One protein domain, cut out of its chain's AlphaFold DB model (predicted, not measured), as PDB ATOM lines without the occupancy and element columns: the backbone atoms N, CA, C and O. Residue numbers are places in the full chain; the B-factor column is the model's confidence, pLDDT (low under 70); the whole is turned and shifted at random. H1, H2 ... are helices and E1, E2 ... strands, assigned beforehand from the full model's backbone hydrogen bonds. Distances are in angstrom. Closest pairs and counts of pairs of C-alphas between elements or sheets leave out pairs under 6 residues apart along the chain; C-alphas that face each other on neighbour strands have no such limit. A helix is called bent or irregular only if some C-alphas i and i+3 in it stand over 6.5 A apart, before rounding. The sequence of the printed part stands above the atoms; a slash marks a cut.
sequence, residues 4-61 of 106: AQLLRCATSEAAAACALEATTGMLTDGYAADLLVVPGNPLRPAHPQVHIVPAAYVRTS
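What this domain is: This is residues 4 to 61 of the 106 residues of the protein "Hypothetical protein" of Chrysotila carterae (UniProt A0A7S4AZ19). With little regular structure, this is an open frame: helix H1 lies along one side, the short two-stranded hairpin E1 and E2 along the other, and long loops, residues 18 to 33 and 38 to 55, make the two ends. The printed part has 58 residues, with H1, E1 and E2 in chain order; it is mixed, with 22 residues in named elements. It is only just loose, close to compact, with a radius of gyration of the C-alphas of 12.4 A and spans of 34 by 23 by 18 A.

How they stand to each other: H1, residues 4 to 17, has 8 of 10 O i to N i+4 pairs within hydrogen-bond range. E1, residues 34 to 37, and E2, residues 56 to 59, form an antiparallel hairpin at 165 degrees; N 35 and O 58 are 3.3 A apart. H1 and E2 are apart.

Where its parts are: H1 begins at C-alpha 4 (34.446, 5.359, -1.854) and measures 18.1 A; it is only just irregular, C-alphas 10 and 13 being 6.6 A apart. E1 measures 10.1 A. E2 measures 9.8 A, ending at C-alpha 59 (11.565, 5.786, 2.084).

The domain as a whole: The farthest C-alphas, of Ala 46 and Ser 61, are 35.1 A apart. The printed part has no cut; both links are long. Residues 45 to 61 have pLDDT under 70.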
ATOM      1  N   ALA A   4      34.995   4.008  -1.943       90.38
ATOM      2  CA  ALA A   4      34.446   5.359  -1.854       90.38
ATOM      3  C   ALA A   4      34.012   5.912  -3.223       90.38
ATOM      4  O   ALA A   4      32.986   6.577  -3.318       90.38
ATOM      5  N   GLN A   5      34.770   5.633  -4.290       91.69
ATOM      6  CA  GLN A   5      34.375   6.013  -5.652       91.69
ATOM      7  C   GLN A   5      33.133   5.241  -6.109       91.69
ATOM      8  O   GLN A   5      32.235   5.855  -6.664       91.69
ATOM      9  N   LEU A   6      33.045   3.938  -5.830       89.88
ATOM     10  CA  LEU A   6      31.861   3.134  -6.163       89.88
ATOM     11  C   LEU A   6      30.600   3.648  -5.469       89.88
ATOM     12  O   LEU A   6      29.573   3.798  -6.124       89.88
ATOM     13  N   LEU A   7      30.687   3.975  -4.177       91.00
ATOM     14  CA  LEU A   7      29.555   4.540  -3.443       91.00
ATOM     15  C   LEU A   7      29.119   5.891  -4.020       91.00
ATOM     16  O   LEU A   7      27.923   6.106  -4.173       91.00
ATOM     17  N   ARG A   8      30.053   6.774  -4.396       93.88
ATOM     18  CA  ARG A   8      29.715   8.051  -5.054       93.88
ATOM     19  C   ARG A   8      29.049   7.851  -6.414       93.88
ATOM     20  O   ARG A   8      28.014   8.467  -6.667       93.88
ATOM     21  N   CYS A   9      29.582   6.945  -7.237       94.69
ATOM     22  CA  CYS A   9      28.990   6.602  -8.529       94.69
ATOM     23  C   CYS A   9      27.554   6.080  -8.378       94.69
ATOM     24  O   CYS A   9      26.673   6.486  -9.124       94.69
ATOM     25  N   ALA A  10      27.307   5.220  -7.387       91.69
ATOM     26  CA  ALA A  10      25.997   4.617  -7.137       91.69
ATOM     27  C   ALA A  10      25.012   5.513  -6.359       91.69
ATOM     28  O   ALA A  10      23.876   5.100  -6.140       91.69
ATOM     29  N   THR A  11      25.424   6.707  -5.917       93.81
ATOM     30  CA  THR A  11      24.575   7.635  -5.147       93.81
ATOM     31  C   THR A  11      24.476   8.989  -5.840       93.81
ATOM     32  O   THR A  11      23.671   9.146  -6.756       93.81
ATOM     33  N   SER A  12      25.292   9.968  -5.449       94.00
ATOM     34  CA  SER A  12      25.195  11.349  -5.922       94.00
ATOM     35  C   SER A  12      25.383  11.480  -7.434       94.00
ATOM     36  O   SER A  12      24.676  12.255  -8.073       94.00
ATOM     37  N   GLU A  13      26.306  10.717  -8.028       96.31
ATOM     38  CA  GLU A  13      26.550  10.784  -9.476       96.31
ATOM     39  C   GLU A  13      25.416  10.126 -10.272       96.31
ATOM     40  O   GLU A  13      25.002  10.664 -11.296       96.31
ATOM     41  N   ALA A  14      24.861   9.010  -9.785       94.50
ATOM     42  CA  ALA A  14      23.677   8.393 -10.380       94.50
ATOM     43  C   ALA A  14      22.456   9.323 -10.298       94.50
ATOM     44  O   ALA A  14      21.743   9.483 -11.286       94.50
ATOM     45  N   ALA A  15      22.243   9.985  -9.156       94.62
ATOM     46  CA  ALA A  15      21.172  10.967  -9.007       94.62
ATOM     47  C   ALA A  15      21.329  12.123 -10.007       94.62
ATOM     48  O   ALA A  15      20.351  12.485 -10.660       94.62
ATOM     49  N   ALA A  16      22.552  12.632 -10.192       95.44
ATOM     50  CA  ALA A  16      22.851  13.668 -11.179       95.44
ATOM     51  C   ALA A  16      22.620  13.201 -12.623       95.44
ATOM     52  O   ALA A  16      22.000  13.903 -13.417       95.44
ATOM     53  N   ALA A  17      23.055  11.986 -12.966       95.38
ATOM     54  CA  ALA A  17      22.823  11.413 -14.292       95.38
ATOM     55  C   ALA A  17      21.324  11.241 -14.614       95.38
ATOM     56  O   ALA A  17      20.939  11.250 -15.783       95.38
ATOM     57  N   CYS A  18      20.482  11.109 -13.587       95.00
ATOM     58  CA  CYS A  18      19.031  10.982 -13.708       95.00
ATOM     59  C   CYS A  18      18.257  12.300 -13.527       95.00
ATOM     60  O   CYS A  18      17.026  12.253 -13.526       95.00
ATOM     61  N   ALA A  19      18.926  13.451 -13.380       96.31
ATOM     62  CA  ALA A  19      18.300  14.746 -13.075       96.31
ATOM     63  C   ALA A  19      17.477  14.754 -11.762       96.31
ATOM     64  O   ALA A  19      16.430  15.399 -11.662       96.31
ATOM     65  N   LEU A  20      17.921  13.991 -10.756       93.25
ATOM     66  CA  LEU A  20      17.291  13.860  -9.435       93.25
ATOM     67  C   LEU A  20      18.162  14.410  -8.289       93.25
ATOM     68  O   LEU A  20      17.754  14.355  -7.126       93.25
ATOM     69  N   GLU A  21      19.335  14.966  -8.589       95.19
ATOM     70  CA  GLU A  21      20.342  15.457  -7.638       95.19
ATOM     71  C   GLU A  21      19.858  16.579  -6.717       95.19
ATOM     72  O   GLU A  21      20.467  16.819  -5.679       95.19
ATOM     73  N   ALA A  22      18.766  17.260  -7.069       92.81
ATOM     74  CA  ALA A  22      18.129  18.264  -6.218       92.81
ATOM     75  C   ALA A  22      17.258  17.650  -5.105       92.81
ATOM     76  O   ALA A  22      16.766  18.374  -4.242       92.81
ATOM     77  N   THR A  23      17.010  16.337  -5.152       93.25
ATOM     78  CA  THR A  23      16.047  15.663  -4.264       93.25
ATOM     79  C   THR A  23      16.558  14.375  -3.628       93.25
ATOM     80  O   THR A  23      16.042  14.011  -2.580       93.25
ATOM     81  N   THR A  24      17.537  13.671  -4.208       94.19
ATOM     82  CA  THR A  24      18.072  12.411  -3.653       94.19
ATOM     83  C   THR A  24      19.562  12.229  -3.978       94.19
ATOM     84  O   THR A  24      20.182  13.073  -4.626       94.19
ATOM     85  N   GLY A  25      20.153  11.132  -3.500       90.88
ATOM     86  CA  GLY A  25      21.548  10.751  -3.754       90.88
ATOM     87  C   GLY A  25      22.564  11.289  -2.743       90.88
ATOM     88  O   GLY A  25      23.741  10.949  -2.838       90.88
ATOM     89  N   MET A  26      22.133  12.092  -1.765       93.44
ATOM     90  CA  MET A  26      22.971  12.629  -0.687       93.44
ATOM     91  C   MET A  26      22.213  12.668   0.644       93.44
ATOM     92  O   MET A  26      20.994  12.821   0.673       93.44
ATOM     93  N   LEU A  27      22.952  12.567   1.753       92.00
ATOM     94  CA  LEU A  27      22.427  12.780   3.103       92.00
ATOM     95  C   LEU A  27      22.510  14.272   3.435       92.00
ATOM     96  O   LEU A  27      23.550  14.762   3.874       92.00
ATOM     97  N   THR A  28      21.448  15.019   3.145       91.38
ATOM     98  CA  THR A  28      21.392  16.478   3.330       91.38
ATOM     99  C   THR A  28      19.973  16.912   3.695       91.38
ATOM    100  O   THR A  28      19.000  16.291   3.266       91.38
ATOM    101  N   ASP A  29      19.840  17.977   4.486       89.19
ATOM    102  CA  ASP A  29      18.533  18.516   4.865       89.19
ATOM    103  C   ASP A  29      17.711  18.914   3.630       89.19
ATOM    104  O   ASP A  29      18.213  19.530   2.689       89.19
ATOM    105  N   GLY A  30      16.426  18.557   3.633       90.12
ATOM    106  CA  GLY A  30      15.508  18.824   2.521       90.12
ATOM    107  C   GLY A  30      15.522  17.780   1.397       90.12
ATOM    108  O   GLY A  30      14.655  17.846   0.527       90.12
ATOM    109  N   TYR A  31      16.433  16.801   1.429       90.38
ATOM    110  CA  TYR A  31      16.448  15.681   0.484       90.38
ATOM    111  C   TYR A  31      15.504  14.558   0.939       90.38
ATOM    112  O   TYR A  31      15.142  14.445   2.114       90.38
ATOM    113  N   ALA A  32      15.095  13.709  -0.001       86.81
ATOM    114  CA  ALA A  32      14.361  12.488   0.284       86.81
ATOM    115  C   ALA A  32      15.211  11.559   1.160       86.81
ATOM    116  O   ALA A  32      16.384  11.314   0.877       86.81
ATOM    117  N   ALA A  33      14.610  11.011   2.218       88.19
ATOM    118  CA  ALA A  33      15.285  10.042   3.072       88.19
ATOM    119  C   ALA A  33      15.240   8.653   2.423       88.19
ATOM    120  O   ALA A  33      14.464   7.800   2.848       88.19
ATOM    121  N   ASP A  34      16.039   8.471   1.373       86.69
ATOM    122  CA  ASP A  34      16.334   7.187   0.739       86.69
ATOM    123  C   ASP A  34      17.605   6.616   1.381       86.69
ATOM    124  O   ASP A  34      18.726   6.964   1.008       86.69
ATOM    125  N   LEU A  35      17.435   5.775   2.403       87.06
ATOM    126  CA  LEU A  35      18.551   5.252   3.196       87.06
ATOM    127  C   LEU A  35      18.782   3.769   2.927       87.06
ATOM    128  O   LEU A  35      17.846   2.970   2.963       87.06
ATOM    129  N   LEU A  36      20.053   3.413   2.729       85.69
ATOM    130  CA  LEU A  36      20.542   2.040   2.696       85.69
ATOM    131  C   LEU A  36      21.460   1.816   3.898       85.69
ATOM    132  O   LEU A  36      22.556   2.374   3.964       85.69
ATOM    133  N   VAL A  37      21.025   0.983   4.838       85.06
ATOM    134  CA  VAL A  37      21.834   0.605   6.002       85.06
ATOM    135  C   VAL A  37      22.424  -0.781   5.772       85.06
ATOM    136  O   VAL A  37      21.696  -1.735   5.508       85.06
ATOM    137  N   VAL A  38      23.748  -0.886   5.885       82.12
ATOM    138  CA  VAL A  38      24.494  -2.148   5.784       82.12
ATOM    139  C   VAL A  38      25.281  -2.389   7.076       82.12
ATOM    140  O   VAL A  38      25.820  -1.435   7.640       82.12
ATOM    141  N   PRO A  39      25.365  -3.633   7.579       79.12
ATOM    142  CA  PRO A  39      26.187  -3.935   8.739       79.12
ATOM    143  C   PRO A  39      27.674  -3.834   8.377       79.12
ATOM    144  O   PRO A  39      28.122  -4.386   7.371       79.12
ATOM    145  N   GLY A  40      28.445  -3.157   9.231       85.19
ATOM    146  CA  GLY A  40      29.888  -2.980   9.062       85.19
ATOM    147  C   GLY A  40      30.284  -1.736   8.260       85.19
ATOM    148  O   GLY A  40      29.478  -0.843   8.015       85.19
ATOM    149  N   ASN A  41      31.569  -1.643   7.902       85.88
ATOM    150  CA  ASN A  41      32.109  -0.493   7.171       85.88
ATOM    151  C   ASN A  41      32.274  -0.837   5.677       85.88
ATOM    152  O   ASN A  41      33.191  -1.598   5.348       85.88
ATOM    153  N   PRO A  42      31.475  -0.234   4.773       84.19
ATOM    154  CA  PRO A  42      31.520  -0.532   3.341       84.19
ATOM    155  C   PRO A  42      32.798  -0.031   2.647       84.19
ATOM    156  O   PRO A  42      33.045  -0.366   1.493       84.19
ATOM    157  N   LEU A  43      33.630   0.764   3.329       88.88
ATOM    158  CA  LEU A  43      34.910   1.251   2.809       88.88
ATOM    159  C   LEU A  43      36.080   0.298   3.092       88.88
ATOM    160  O   LEU A  43      37.177   0.521   2.577       88.88
ATOM    161  N   ARG A  44      35.892  -0.741   3.922       85.19
ATOM    162  CA  ARG A  44      36.968  -1.685   4.259       85.19
ATOM    163  C   ARG A  44      37.089  -2.791   3.196       85.19
ATOM    164  O   ARG A  44      36.098  -3.449   2.901       85.19
ATOM    165  N   PRO A  45      38.304  -3.082   2.692       64.69
ATOM    166  CA  PRO A  45      38.527  -4.007   1.573       64.69
ATOM    167  C   PRO A  45      38.239  -5.487   1.874       64.69
ATOM    168  O   PRO A  45      38.181  -6.285   0.946       64.69
ATOM    169  N   ALA A  46      38.058  -5.864   3.144       55.97
ATOM    170  CA  ALA A  46      37.764  -7.238   3.562       55.97
ATOM    171  C   ALA A  46      36.279  -7.490   3.874       55.97
ATOM    172  O   ALA A  46      35.931  -8.596   4.283       55.97
ATOM    173  N   HIS A  47      35.400  -6.489   3.725       50.06
ATOM    174  CA  HIS A  47      33.974  -6.759   3.846       50.06
ATOM    175  C   HIS A  47      33.533  -7.491   2.575       50.06
ATOM    176  O   HIS A  47      33.767  -6.953   1.487       50.06
ATOM    177  N   PRO A  48      32.950  -8.704   2.671       51.41
ATOM    178  CA  PRO A  48      32.362  -9.345   1.509       51.41
ATOM    179  C   PRO A  48      31.447  -8.317   0.856       51.41
ATOM    180  O   PRO A  48      30.696  -7.614   1.541       51.41
ATOM    181  N   GLN A  49      31.664  -8.162  -0.448       53.03
ATOM    182  CA  GLN A  49      31.044  -7.184  -1.331       53.03
ATOM    183  C   GLN A  49      29.547  -7.123  -1.048       53.03
ATOM    184  O   GLN A  49      28.998  -8.090  -0.531       53.03
ATOM    185  N   VAL A  50      28.901  -6.008  -1.386       52.81
ATOM    186  CA  VAL A  50      27.444  -5.800  -1.346       52.81
ATOM    187  C   VAL A  50      26.740  -6.881  -2.198       52.81
ATOM    188  O   VAL A  50      26.261  -6.647  -3.297       52.81
ATOM    189  N   HIS A  51      26.749  -8.109  -1.705       47.25
ATOM    190  CA  HIS A  51      26.141  -9.317  -2.208       47.25
ATOM    191  C   HIS A  51      24.891  -9.414  -1.368       47.25
ATOM    192  O   HIS A  51      24.958  -9.902  -0.244       47.25
ATOM    193  N   ILE A  52      23.805  -8.835  -1.884       48.75
ATOM    194  CA  ILE A  52      22.451  -8.967  -1.339       48.75
ATOM    195  C   ILE A  52      22.482  -8.904   0.193       48.75
ATOM    196  O   ILE A  52      22.224  -9.875   0.904       48.75
ATOM    197  N   VAL A  53      22.914  -7.757   0.710       49.16
ATOM    198  CA  VAL A  53      22.806  -7.500   2.143       49.16
ATOM    199  C   VAL A  53      21.308  -7.500   2.460       49.16
ATOM    200  O   VAL A  53      20.553  -6.931   1.666       49.16
ATOM    201  N   PRO A  54      20.844  -8.088   3.576       50.16
ATOM    202  CA  PRO A  54      19.542  -7.746   4.132       50.16
ATOM    203  C   PRO A  54      19.557  -6.248   4.451       50.16
ATOM    204  O   PRO A  54      19.998  -5.798   5.506       50.16
ATOM    205  N   ALA A  55      19.184  -5.477   3.445       53.47
ATOM    206  CA  ALA A  55      19.210  -4.040   3.412       53.47
ATOM    207  C   ALA A  55      17.829  -3.556   3.824       53.47
ATOM    208  O   ALA A  55      16.831  -3.872   3.178       53.47
ATOM    209  N   ALA A  56      17.768  -2.779   4.899       59.09
ATOM    210  CA  ALA A  56      16.573  -2.007   5.181       59.09
ATOM    211  C   ALA A  56      16.590  -0.787   4.258       59.09
ATOM    212  O   ALA A  56      17.437   0.095   4.415       59.09
ATOM    213  N   TYR A  57      15.678  -0.763   3.289       68.69
ATOM    214  CA  TYR A  57      15.366   0.442   2.534       68.69
ATOM    215  C   TYR A  57      14.239   1.179   3.250       68.69
ATOM    216  O   TYR A  57      13.144   0.645   3.434       68.69
ATOM    217  N   VAL A  58      14.517   2.407   3.672       68.31
ATOM    218  CA  VAL A  58      13.512   3.305   4.241       68.31
ATOM    219  C   VAL A  58      13.277   4.407   3.226       68.31
ATOM    220  O   VAL A  58      14.234   5.044   2.801       68.31
ATOM    221  N   ARG A  59      12.010   4.628   2.864       69.69
ATOM    222  CA  ARG A  59      11.565   5.786   2.084       69.69
ATOM    223  C   ARG A  59      10.541   6.554   2.895       69.69
ATOM    224  O   ARG A  59       9.388   6.133   3.012       69.69
ATOM    225  N   THR A  60      10.927   7.695   3.452       60.84
ATOM    226  CA  THR A  60       9.944   8.559   4.110       60.84
ATOM    227  C   THR A  60       9.244   9.389   3.043       60.84
ATOM    228  O   THR A  60       9.788  10.378   2.553       60.84
ATOM    229  N   SER A  61       8.026   9.005   2.656       54.28
ATOM    230  CA  SER A  61       7.179   9.938   1.915       54.28
ATOM    231  C   SER A  61       6.798  11.071   2.865       54.28
ATOM    232  O   SER A  61       5.990  10.898   3.776       54.28
TER     233      SER A  61